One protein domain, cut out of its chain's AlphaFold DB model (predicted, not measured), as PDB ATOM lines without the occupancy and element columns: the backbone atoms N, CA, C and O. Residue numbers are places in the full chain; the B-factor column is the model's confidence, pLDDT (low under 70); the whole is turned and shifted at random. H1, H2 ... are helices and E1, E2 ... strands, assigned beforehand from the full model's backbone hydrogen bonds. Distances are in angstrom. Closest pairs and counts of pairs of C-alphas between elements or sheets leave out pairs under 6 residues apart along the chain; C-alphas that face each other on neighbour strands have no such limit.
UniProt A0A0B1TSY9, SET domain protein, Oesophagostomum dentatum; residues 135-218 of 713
ATOM      1  N   LYS A 135     -31.213  41.135  60.379       77.88
ATOM      2  CA  LYS A 135     -32.327  42.069  60.611       77.88
ATOM      3  C   LYS A 135     -33.016  42.372  59.282       77.88
ATOM      4  O   LYS A 135     -32.349  42.516  58.262       77.88
ATOM      5  N   CYS A 136     -34.345  42.438  59.286       80.69
ATOM      6  CA  CYS A 136     -35.114  42.797  58.098       80.69
ATOM      7  C   CYS A 136     -34.852  44.261  57.743       80.69
ATOM      8  O   CYS A 136     -35.117  45.136  58.560       80.69
ATOM      9  N   ARG A 137     -34.416  44.542  56.515       82.81
ATOM     10  CA  ARG A 137     -34.069  45.911  56.099       82.81
ATOM     11  C   ARG A 137     -35.269  46.868  56.030       82.81
ATOM     12  O   ARG A 137     -35.081  48.075  56.076       82.81
ATOM     13  N   ALA A 138     -36.490  46.342  55.922       83.06
ATOM     14  CA  ALA A 138     -37.705  47.152  55.813       83.06
ATOM     15  C   ALA A 138     -38.344  47.505  57.167       83.06
ATOM     16  O   ALA A 138     -39.015  48.525  57.278       83.06
ATOM     17  N   CYS A 139     -38.198  46.647  58.184       82.00
ATOM     18  CA  CYS A 139     -38.897  46.796  59.468       82.00
ATOM     19  C   CYS A 139     -38.003  46.619  60.705       82.00
ATOM     20  O   CYS A 139     -38.516  46.571  61.820       82.00
ATOM     21  N   ASP A 140     -36.691  46.453  60.510       76.88
ATOM     22  CA  ASP A 140     -35.642  46.281  61.529       76.88
ATOM     23  C   ASP A 140     -35.829  45.122  62.524       76.88
ATOM     24  O   ASP A 140     -35.065  44.964  63.483       76.88
ATOM     25  N   ARG A 141     -36.804  44.238  62.284       79.81
ATOM     26  CA  ARG A 141     -37.036  43.052  63.113       79.81
ATOM     27  C   ARG A 141     -35.921  42.022  62.902       79.81
ATOM     28  O   ARG A 141     -35.581  41.693  61.766       79.81
ATOM     29  N   SER A 142     -35.380  41.487  63.997       75.31
ATOM     30  CA  SER A 142     -34.399  40.389  63.963       75.31
ATOM     31  C   SER A 142     -35.071  39.098  63.485       75.31
ATOM     32  O   SER A 142     -36.167  38.782  63.950       75.31
ATOM     33  N   MET A 143     -34.451  38.385  62.542       69.62
ATOM     34  CA  MET A 143     -35.026  37.197  61.905       69.62
ATOM     35  C   MET A 143     -34.262  35.929  62.285       69.62
ATOM     36  O   MET A 143     -33.035  35.889  62.220       69.62
ATOM     37  N   GLU A 144     -35.014  34.879  62.616       54.38
ATOM     38  CA  GLU A 144     -34.505  33.514  62.802       54.38
ATOM     39  C   GLU A 144     -34.456  32.721  61.486       54.38
ATOM     40  O   GLU A 144     -33.967  31.606  61.476       54.38
ATOM     41  N   ALA A 145     -34.955  33.255  60.367       58.31
ATOM     42  CA  ALA A 145     -34.773  32.688  59.029       58.31
ATOM     43  C   ALA A 145     -34.954  33.790  57.974       58.31
ATOM     44  O   ALA A 145     -35.916  34.561  58.033       58.31
ATOM     45  N   VAL A 146     -34.030  33.881  57.016       60.25
ATOM     46  CA  VAL A 146     -34.124  34.822  55.891       60.25
ATOM     47  C   VAL A 146     -35.058  34.234  54.837       60.25
ATOM     48  O   VAL A 146     -34.772  33.177  54.284       60.25
ATOM     49  N   LEU A 147     -36.175  34.910  54.559       66.44
ATOM     50  CA  LEU A 147     -37.148  34.470  53.551       66.44
ATOM     51  C   LEU A 147     -36.802  34.978  52.148       66.44
ATOM     52  O   LEU A 147     -37.080  34.301  51.163       66.44
ATOM     53  N   ILE A 148     -36.217  36.173  52.049       74.62
ATOM     54  CA  ILE A 148     -35.831  36.797  50.781       74.62
ATOM     55  C   ILE A 148     -34.488  37.487  50.987       74.62
ATOM     56  O   ILE A 148     -34.344  38.288  51.912       74.62
ATOM     57  N   GLN A 149     -33.533  37.189  50.113       79.50
ATOM     58  CA  GLN A 149     -32.184  37.741  50.118       79.50
ATOM     59  C   GLN A 149     -31.888  38.311  48.729       79.50
ATOM     60  O   GLN A 149     -32.069  37.610  47.736       79.50
ATOM     61  N   GLN A 150     -31.489  39.579  48.659       75.44
ATOM     62  CA  GLN A 150     -31.172  40.280  47.409       75.44
ATOM     63  C   GLN A 150     -29.914  41.123  47.616       75.44
ATOM     64  O   GLN A 150     -29.731  41.702  48.688       75.44
ATOM     65  N   THR A 151     -29.040  41.206  46.618       76.00
ATOM     66  CA  THR A 151     -27.929  42.171  46.645       76.00
ATOM     67  C   THR A 151     -28.428  43.559  46.240       76.00
ATOM     68  O   THR A 151     -29.417  43.688  45.514       76.00
ATOM     69  N   MET A 152     -27.760  44.624  46.689       69.88
ATOM     70  CA  MET A 152     -28.111  45.992  46.277       69.88
ATOM     71  C   MET A 152     -28.021  46.167  44.752       69.88
ATOM     72  O   MET A 152     -28.897  46.789  44.145       69.88
ATOM     73  N   SER A 153     -27.045  45.506  44.119       66.19
ATOM     74  CA  SER A 153     -26.915  45.420  42.662       66.19
ATOM     75  C   SER A 153     -28.122  44.765  41.967       66.19
ATOM     76  O   SER A 153     -28.576  45.270  40.938       66.19
ATOM     77  N   GLN A 154     -28.707  43.702  42.534       63.69
ATOM     78  CA  GLN A 154     -29.919  43.051  42.003       63.69
ATOM     79  C   GLN A 154     -31.164  43.943  42.089       63.69
ATOM     80  O   GLN A 154     -32.091  43.783  41.297       63.69
ATOM     81  N   LEU A 155     -31.173  44.911  43.007       66.69
ATOM     82  CA  LEU A 155     -32.233  45.914  43.139       66.69
ATOM     83  C   LEU A 155     -31.984  47.164  42.281       66.69
ATOM     84  O   LEU A 155     -32.751  48.120  42.362       66.69
ATOM     85  N   GLY A 156     -30.925  47.182  41.464       59.69
ATOM     86  CA  GLY A 156     -30.589  48.323  40.611       59.69
ATOM     87  C   GLY A 156     -30.115  49.558  41.384       59.69
ATOM     88  O   GLY A 156     -30.164  50.666  40.850       59.69
ATOM     89  N   LEU A 157     -29.666  49.384  42.632       64.44
ATOM     90  CA  LEU A 157     -29.112  50.444  43.470       64.44
ATOM     91  C   LEU A 157     -27.582  50.351  43.429       64.44
ATOM     92  O   LEU A 157     -27.008  49.323  43.782       64.44
ATOM     93  N   THR A 158     -26.912  51.411  42.978       55.09
ATOM     94  CA  THR A 158     -25.442  51.473  42.962       55.09
ATOM     95  C   THR A 158     -24.913  51.644  44.391       55.09
ATOM     96  O   THR A 158     -25.292  52.632  45.030       55.09
ATOM     97  N   PRO A 159     -24.050  50.746  44.899       53.94
ATOM     98  CA  PRO A 159     -23.332  50.997  46.142       53.94
ATOM     99  C   PRO A 159     -22.404  52.209  45.969       53.94
ATOM    100  O   PRO A 159     -21.876  52.432  44.878       53.94
ATOM    101  N   SER A 160     -22.223  53.016  47.018       50.38
ATOM    102  CA  SER A 160     -21.166  54.037  47.035       50.38
ATOM    103  C   SER A 160     -19.797  53.363  46.936       50.38
ATOM    104  O   SER A 160     -19.629  52.281  47.496       50.38
ATOM    105  N   ASP A 161     -18.832  54.014  46.278       49.75
ATOM    106  CA  ASP A 161     -17.536  53.443  45.858       49.75
ATOM    107  C   ASP A 161     -16.683  52.776  46.969       49.75
ATOM    108  O   ASP A 161     -15.723  52.076  46.654       49.75
ATOM    109  N   ASP A 162     -17.048  52.920  48.250       52.38
ATOM    110  CA  ASP A 162     -16.334  52.360  49.408       52.38
ATOM    111  C   ASP A 162     -17.031  51.172  50.121       52.38
ATOM    112  O   ASP A 162     -16.479  50.640  51.088       52.38
ATOM    113  N   GLU A 163     -18.200  50.691  49.671       49.41
ATOM    114  CA  GLU A 163     -18.919  49.584  50.337       49.41
ATOM    115  C   GLU A 163     -19.003  48.315  49.466       49.41
ATOM    116  O   GLU A 163     -19.383  48.345  48.296       49.41
ATOM    117  N   LYS A 164     -18.625  47.162  50.043       53.09
ATOM    118  CA  LYS A 164     -18.807  45.838  49.416       53.09
ATOM    119  C   LYS A 164     -20.304  45.614  49.166       53.09
ATOM    120  O   LYS A 164     -21.099  46.040  49.986       53.09
ATOM    121  N   ASP A 165     -20.664  44.951  48.060       55.78
ATOM    122  CA  ASP A 165     -22.052  44.732  47.602       55.78
ATOM    123  C   ASP A 165     -22.926  44.108  48.712       55.78
ATOM    124  O   ASP A 165     -22.964  42.887  48.909       55.78
ATOM    125  N   ASP A 166     -23.558  44.974  49.505       66.31
ATOM    126  CA  ASP A 166     -24.215  44.601  50.747       66.31
ATOM    127  C   ASP A 166     -25.475  43.796  50.431       66.31
ATOM    128  O   ASP A 166     -26.353  44.204  49.664       66.31
ATOM    129  N   THR A 167     -25.563  42.602  51.010       73.75
ATOM    130  CA  THR A 167     -26.719  41.734  50.808       73.75
ATOM    131  C   THR A 167     -27.804  42.074  51.823       73.75
ATOM    132  O   THR A 167     -27.582  41.985  53.031       73.75
ATOM    133  N   VAL A 168     -28.992  42.441  51.341       78.94
ATOM    134  CA  VAL A 168     -30.139  42.817  52.176       78.94
ATOM    135  C   VAL A 168     -31.141  41.670  52.297       78.94
ATOM    136  O   VAL A 168     -31.402  40.930  51.346       78.94
ATOM    137  N   CYS A 169     -31.718  41.530  53.491       82.44
ATOM    138  CA  CYS A 169     -32.635  40.446  53.834       82.44
ATOM    139  C   CYS A 169     -34.014  40.989  54.236       82.44
ATOM    140  O   CYS A 169     -34.114  42.005  54.932       82.44
ATOM    141  N   PHE A 170     -35.079  40.271  53.866       83.81
ATOM    142  CA  PHE A 170     -36.465  40.639  54.179       83.81
ATOM    143  C   PHE A 170     -37.231  39.489  54.838       83.81
ATOM    144  O   PHE A 170     -37.088  38.325  54.464       83.81
ATOM    145  N   CYS A 171     -38.093  39.831  55.802       81.81
ATOM    146  CA  CYS A 171     -38.890  38.855  56.555       81.81
ATOM    147  C   CYS A 171     -40.179  38.419  55.844       81.81
ATOM    148  O   CYS A 171     -40.898  37.575  56.366       81.81
ATOM    149  N   SER A 172     -40.543  39.034  54.716       84.12
ATOM    150  CA  SER A 172     -41.729  38.679  53.925       84.12
ATOM    151  C   SER A 172     -41.710  39.359  52.552       84.12
ATOM    152  O   SER A 172     -41.055  40.391  52.387       84.12
ATOM    153  N   MET A 173     -42.492  38.834  51.596       83.62
ATOM    154  CA  MET A 173     -42.725  39.489  50.293       83.62
ATOM    155  C   MET A 173     -43.333  40.887  50.464       83.62
ATOM    156  O   MET A 173     -42.996  41.799  49.716       83.62
ATOM    157  N   LYS A 174     -44.154  41.092  51.505       85.06
ATOM    158  CA  LYS A 174     -44.693  42.413  51.856       85.06
ATOM    159  C   LYS A 174     -43.577  43.396  52.216       85.06
ATOM    160  O   LYS A 174     -43.532  44.494  51.674       85.06
ATOM    161  N   CYS A 175     -42.652  42.998  53.091       82.75
ATOM    162  CA  CYS A 175     -41.516  43.836  53.482       82.75
ATOM    163  C   CYS A 175     -40.550  44.094  52.319       82.75
ATOM    164  O   CYS A 175     -40.017  45.194  52.211       82.75
ATOM    165  N   TYR A 176     -40.363  43.111  51.435       87.50
ATOM    166  CA  TYR A 176     -39.602  43.280  50.200       87.50
ATOM    167  C   TYR A 176     -40.223  44.358  49.299       87.50
ATOM    168  O   TYR A 176     -39.570  45.349  48.985       87.50
ATOM    169  N   TYR A 177     -41.507  44.233  48.957       88.19
ATOM    170  CA  TYR A 177     -42.180  45.189  48.076       88.19
ATOM    171  C   TYR A 177     -42.358  46.579  48.703       88.19
ATOM    172  O   TYR A 177     -42.271  47.581  47.997       88.19
ATOM    173  N   GLN A 178     -42.522  46.672  50.025       85.50
ATOM    174  CA  GLN A 178     -42.508  47.957  50.735       85.50
ATOM    175  C   GLN A 178     -41.144  48.646  50.644       85.50
ATOM    176  O   GLN A 178     -41.080  49.856  50.434       85.50
ATOM    177  N   PHE A 179     -40.053  47.887  50.760       85.50
ATOM    178  CA  PHE A 179     -38.707  48.426  50.600       85.50
ATOM    179  C   PHE A 179     -38.418  48.849  49.156       85.50
ATOM    180  O   PHE A 179     -37.858  49.922  48.944       85.50
ATOM    181  N   VAL A 180     -38.843  48.055  48.166       84.38
ATOM    182  CA  VAL A 180     -38.760  48.394  46.732       84.38
ATOM    183  C   VAL A 180     -39.520  49.693  46.439       84.38
ATOM    184  O   VAL A 180     -38.975  50.584  45.787       84.38
ATOM    185  N   ALA A 181     -40.732  49.846  46.986       83.81
ATOM    186  CA  ALA A 181     -41.528  51.065  46.848       83.81
ATOM    187  C   ALA A 181     -40.850  52.277  47.511       83.81
ATOM    188  O   ALA A 181     -40.760  53.346  46.908       83.81
ATOM    189  N   ALA A 182     -40.332  52.118  48.733       82.88
ATOM    190  CA  ALA A 182     -39.646  53.190  49.458       82.88
ATOM    191  C   ALA A 182     -38.330  53.609  48.779       82.88
ATOM    192  O   ALA A 182     -37.999  54.794  48.742       82.88
ATOM    193  N   SER A 183     -37.616  52.646  48.195       79.88
ATOM    194  CA  SER A 183     -36.345  52.857  47.494       79.88
ATOM    195  C   SER A 183     -36.526  53.279  46.031       79.88
ATOM    196  O   SER A 183     -35.536  53.465  45.328       79.88
ATOM    197  N   LYS A 184     -37.777  53.446  45.572       79.62
ATOM    198  CA  LYS A 184     -38.147  53.836  44.199       79.62
ATOM    199  C   LYS A 184     -37.538  52.937  43.117       79.62
ATOM    200  O   LYS A 184     -37.169  53.408  42.042       79.62
ATOM    201  N   VAL A 185     -37.450  51.641  43.399       78.69
ATOM    202  CA  VAL A 185     -36.953  50.638  42.453       78.69
ATOM    203  C   VAL A 185     -38.102  50.200  41.543       78.69
ATOM    204  O   VAL A 185     -39.179  49.842  42.019       78.69
ATOM    205  N   ALA A 186     -37.884  50.250  40.230       77.38
ATOM    206  CA  ALA A 186     -38.884  49.869  39.238       77.38
ATOM    207  C   ALA A 186     -38.976  48.347  39.082       77.38
ATOM    208  O   ALA A 186     -37.957  47.659  39.041       77.38
ATOM    209  N   LEU A 187     -40.201  47.836  38.959       74.38
ATOM    210  CA  LEU A 187     -40.488  46.412  38.795       74.38
ATOM    211  C   LEU A 187     -40.914  46.094  37.357       74.38
ATOM    212  O   LEU A 187     -41.486  46.936  36.662       74.38
ATOM    213  N   SER A 188     -40.668  44.859  36.912       68.19
ATOM    214  CA  SER A 188     -41.201  44.366  35.634       68.19
ATOM    215  C   SER A 188     -42.722  44.123  35.703       68.19
ATOM    216  O   SER A 188     -43.272  43.978  36.800       68.19
ATOM    217  N   PRO A 189     -43.429  44.023  34.556       65.50
ATOM    218  CA  PRO A 189     -44.865  43.715  34.536       65.50
ATOM    219  C   PRO A 189     -45.231  42.419  35.280       65.50
ATOM    220  O   PRO A 189     -46.224  42.376  36.012       65.50
ATOM    221  N   ASP A 190     -44.388  41.391  35.172       68.38
ATOM    222  CA  ASP A 190     -44.588  40.112  35.863       68.38
ATOM    223  C   ASP A 190     -44.393  40.253  37.383       68.38
ATOM    224  O   ASP A 190     -45.147  39.683  38.172       68.38
ATOM    225  N   GLN A 191     -43.426  41.071  37.817       76.69
ATOM    226  CA  GLN A 191     -43.181  41.350  39.237       76.69
ATOM    227  C   GLN A 191     -44.278  42.222  39.863       76.69
ATOM    228  O   GLN A 191     -44.621  42.021  41.026       76.69
ATOM    229  N   LEU A 192     -44.863  43.155  39.101       73.00
ATOM    230  CA  LEU A 192     -46.021  43.941  39.538       73.00
ATOM    231  C   LEU A 192     -47.256  43.062  39.729       73.00
ATOM    232  O   LEU A 192     -47.944  43.202  40.735       73.00
ATOM    233  N   THR A 193     -47.487  42.126  38.808       71.56
ATOM    234  CA  THR A 193     -48.581  41.148  38.912       71.56
ATOM    235  C   THR A 193     -48.387  40.241  40.133       71.56
ATOM    236  O   THR A 193     -49.324  39.980  40.882       71.56
ATOM    237  N   ALA A 194     -47.147  39.819  40.409       77.31
ATOM    238  CA  ALA A 194     -46.826  39.051  41.611       77.31
ATOM    239  C   ALA A 194     -46.945  39.866  42.915       77.31
ATOM    240  O   ALA A 194     -47.130  39.280  43.979       77.31
ATOM    241  N   ALA A 195     -46.834  41.198  42.873       80.56
ATOM    242  CA  ALA A 195     -46.969  42.048  44.056       80.56
ATOM    243  C   ALA A 195     -48.422  42.167  44.550       80.56
ATOM    244  O   ALA A 195     -48.633  42.346  45.751       80.56
ATOM    245  N   GLU A 196     -49.414  42.004  43.667       81.50
ATOM    246  CA  GLU A 196     -50.845  42.171  43.979       81.50
ATOM    247  C   GLU A 196     -51.331  41.264  45.118       81.50
ATOM    248  O   GLU A 196     -52.195  41.649  45.897       81.50
ATOM    249  N   SER A 197     -50.742  40.075  45.257       83.88
ATOM    250  CA  SER A 197     -51.098  39.104  46.298       83.88
ATOM    251  C   SER A 197     -50.392  39.337  47.642       83.88
ATOM    252  O   SER A 197     -50.662  38.628  48.615       83.88
ATOM    253  N   HIS A 198     -49.470  40.305  47.721       84.50
ATOM    254  CA  HIS A 198     -48.551  40.458  48.853       84.50
ATOM    255  C   HIS A 198     -48.547  41.848  49.504       84.50
ATOM    256  O   HIS A 198     -48.044  41.974  50.627       84.50
ATOM    257  N   VAL A 199     -49.097  42.879  48.857       85.81
ATOM    258  CA  VAL A 199     -49.171  44.246  49.401       85.81
ATOM    259  C   VAL A 199     -50.596  44.798  49.402       85.81
ATOM    260  O   VAL A 199     -51.477  44.274  48.733       85.81
ATOM    261  N   ASP A 200     -50.828  45.843  50.197       82.19
ATOM    262  CA  ASP A 200     -52.089  46.590  50.186       82.19
ATOM    263  C   ASP A 200     -52.205  47.486  48.940       82.19
ATOM    264  O   ASP A 200     -51.218  47.768  48.253       82.19
ATOM    265  N   GLU A 201     -53.432  47.918  48.647       76.00
ATOM    266  CA  GLU A 201     -53.784  48.664  47.434       76.00
ATOM    267  C   GLU A 201     -52.983  49.971  47.297       76.00
ATOM    268  O   GLU A 201     -52.490  50.284  46.212       76.00
ATOM    269  N   ASP A 202     -52.728  50.660  48.413       75.12
ATOM    270  CA  ASP A 202     -51.912  51.880  48.458       75.12
ATOM    271  C   ASP A 202     -50.443  51.624  48.085       75.12
ATOM    272  O   ASP A 202     -49.825  52.403  47.353       75.12
ATOM    273  N   THR A 203     -49.849  50.532  48.577       75.75
ATOM    274  CA  THR A 203     -48.465  50.167  48.235       75.75
ATOM    275  C   THR A 203     -48.369  49.675  46.788       75.75
ATOM    276  O   THR A 203     -47.399  49.994  46.095       75.75
ATOM    277  N   LEU A 204     -49.382  48.954  46.294       72.06
ATOM    278  CA  LEU A 204     -49.451  48.502  44.904       72.06
ATOM    279  C   LEU A 204     -49.569  49.679  43.926       72.06
ATOM    280  O   LEU A 204     -48.878  49.704  42.904       72.06
ATOM    281  N   ALA A 205     -50.392  50.680  44.252       68.12
ATOM    282  CA  ALA A 205     -50.522  51.904  43.467       68.12
ATOM    283  C   ALA A 205     -49.177  52.643  43.357       68.12
ATOM    284  O   ALA A 205     -48.769  53.017  42.256       68.12
ATOM    285  N   LYS A 206     -48.430  52.750  44.466       73.12
ATOM    286  CA  LYS A 206     -47.079  53.341  44.477       73.12
ATOM    287  C   LYS A 206     -46.086  52.566  43.607       73.12
ATOM    288  O   LYS A 206     -45.337  53.181  42.855       73.12
ATOM    289  N   LEU A 207     -46.084  51.232  43.655       68.12
ATOM    290  CA  LEU A 207     -45.195  50.397  42.829       68.12
ATOM    291  C   LEU A 207     -45.497  50.516  41.329       68.12
ATOM    292  O   LEU A 207     -44.571  50.602  40.516       68.12
ATOM    293  N   ARG A 208     -46.786  50.559  40.961       68.00
ATOM    294  CA  ARG A 208     -47.230  50.798  39.578       68.00
ATOM    295  C   ARG A 208     -46.793  52.179  39.093       68.00
ATOM    296  O   ARG A 208     -46.268  52.288  37.989       68.00
ATOM    297  N   GLN A 209     -46.936  53.200  39.937       65.19
ATOM    298  CA  GLN A 209     -46.500  54.561  39.636       65.19
ATOM    299  C   GLN A 209     -44.978  54.644  39.430       65.19
ATOM    300  O   GLN A 209     -44.538  55.130  38.394       65.19
ATOM    301  N   ILE A 210     -44.171  54.101  40.348       67.12
ATOM    302  CA  ILE A 210     -42.697  54.096  40.250       67.12
ATOM    303  C   ILE A 210     -42.223  53.379  38.975       67.12
ATOM    304  O   ILE A 210     -41.315  53.848  38.288       67.12
ATOM    305  N   SER A 211     -42.854  52.254  38.628       69.19
ATOM    306  CA  SER A 211     -42.495  51.480  37.434       69.19
ATOM    307  C   SER A 211     -42.898  52.200  36.143       69.19
ATOM    308  O   SER A 211     -42.124  52.214  35.187       69.19
ATOM    309  N   ALA A 212     -44.056  52.872  36.131       53.56
ATOM    310  CA  ALA A 212     -44.491  53.717  35.018       53.56
ATOM    311  C   ALA A 212     -43.584  54.947  34.838       53.56
ATOM    312  O   ALA A 212     -43.184  55.254  33.714       53.56
ATOM    313  N   GLU A 213     -43.193  55.610  35.930       56.06
ATOM    314  CA  GLU A 213     -42.271  56.752  35.922       56.06
ATOM    315  C   GLU A 213     -40.869  56.348  35.445       56.06
ATOM    316  O   GLU A 213     -40.261  57.046  34.632       56.06
ATOM    317  N   SER A 214     -40.357  55.195  35.886       56.81
ATOM    318  CA  SER A 214     -39.066  54.675  35.423       56.81
ATOM    319  C   SER A 214     -39.105  54.232  33.960       56.81
ATOM    320  O   SER A 214     -38.138  54.457  33.233       56.81
ATOM    321  N   PHE A 215     -40.208  53.632  33.503       47.75
ATOM    322  CA  PHE A 215     -40.403  53.264  32.100       47.75
ATOM    323  C   PHE A 215     -40.461  54.508  31.203       47.75
ATOM    324  O   PHE A 215     -39.733  54.586  30.212       47.75
ATOM    325  N   ALA A 216     -41.221  55.530  31.611       43.34
ATOM    326  CA  ALA A 216     -41.251  56.828  30.942       43.34
ATOM    327  C   ALA A 216     -39.856  57.475  30.904       43.34
ATOM    328  O   ALA A 216     -39.429  57.980  29.869       43.34
ATOM    329  N   LYS A 217     -39.086  57.386  31.995       47.31
ATOM    330  CA  LYS A 217     -37.718  57.918  32.069       47.31
ATOM    331  C   LYS A 217     -36.730  57.161  31.172       47.31
ATOM    332  O   LYS A 217     -35.865  57.797  30.578       47.31
ATOM    333  N   CYS A 218     -36.855  55.840  31.029       44.16
ATOM    334  CA  CYS A 218     -36.028  55.042  30.113       44.16
ATOM    335  C   CYS A 218     -36.329  55.334  28.635       44.16
ATOM    336  O   CYS A 218     -35.394  55.381  27.833       44.16
TER     337      CYS A 218
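This is residues 135 to 218 of the 713 residues of the protein "SET domain protein" of Oesophagostomum dentatum (UniProt A0A0B1TSY9). A small two-strand hairpin, E1 and E2, and a helical hairpin, H2 and H3, lie at opposite ends, with H1 in the middle between them. The 84 printed residues hold E1 E2 H1 H2 H3 in that order; the class is mostly helix, the sheet antiparallel. The whole is compact, with a radius of gyration of the C-alphas of 13.1 A and spans of 33 by 31 by 18 A.

E1, residues 148 to 151, and E2, residues 167 to 170, form an antiparallel hairpin; N 168 and O 150, 2.9 A apart, are within hydrogen-bond range. H1, residues 173 to 182, comes closest to E2 at the C-alphas of Tyr 176 and Phe 170, 5.7 A apart. H3, residues 201 to 218, touches H1 with residues 203 to 210 alone, at a steep tilt of 51 degrees, the same way; the closest C-alphas, of Leu 207 and Ala 181, are 5.5 A apart. H2, residues 189 to 195, forms a helical hairpin with H3, at a shallow tilt of 21 degrees; the closest C-alphas are Leu 192 and Arg 208, 7.0 A. In H1, H2 and H3 every O i to N i+4 pair is within hydrogen-bond range.

E1 begins at C-alpha 148 (-35.831, 36.797, 50.781); E1 and E2 are each 10.4 A long, H1 14.1 A, H2 9.9 A. H3, 25.6 A, ends at C-alpha 218 (-36.028, 55.042, 30.113).

The printed part has no cut. The link E1 to E2 is long. Residues 152 to 166 and 207 to 218 are among the 36 with pLDDT under 70.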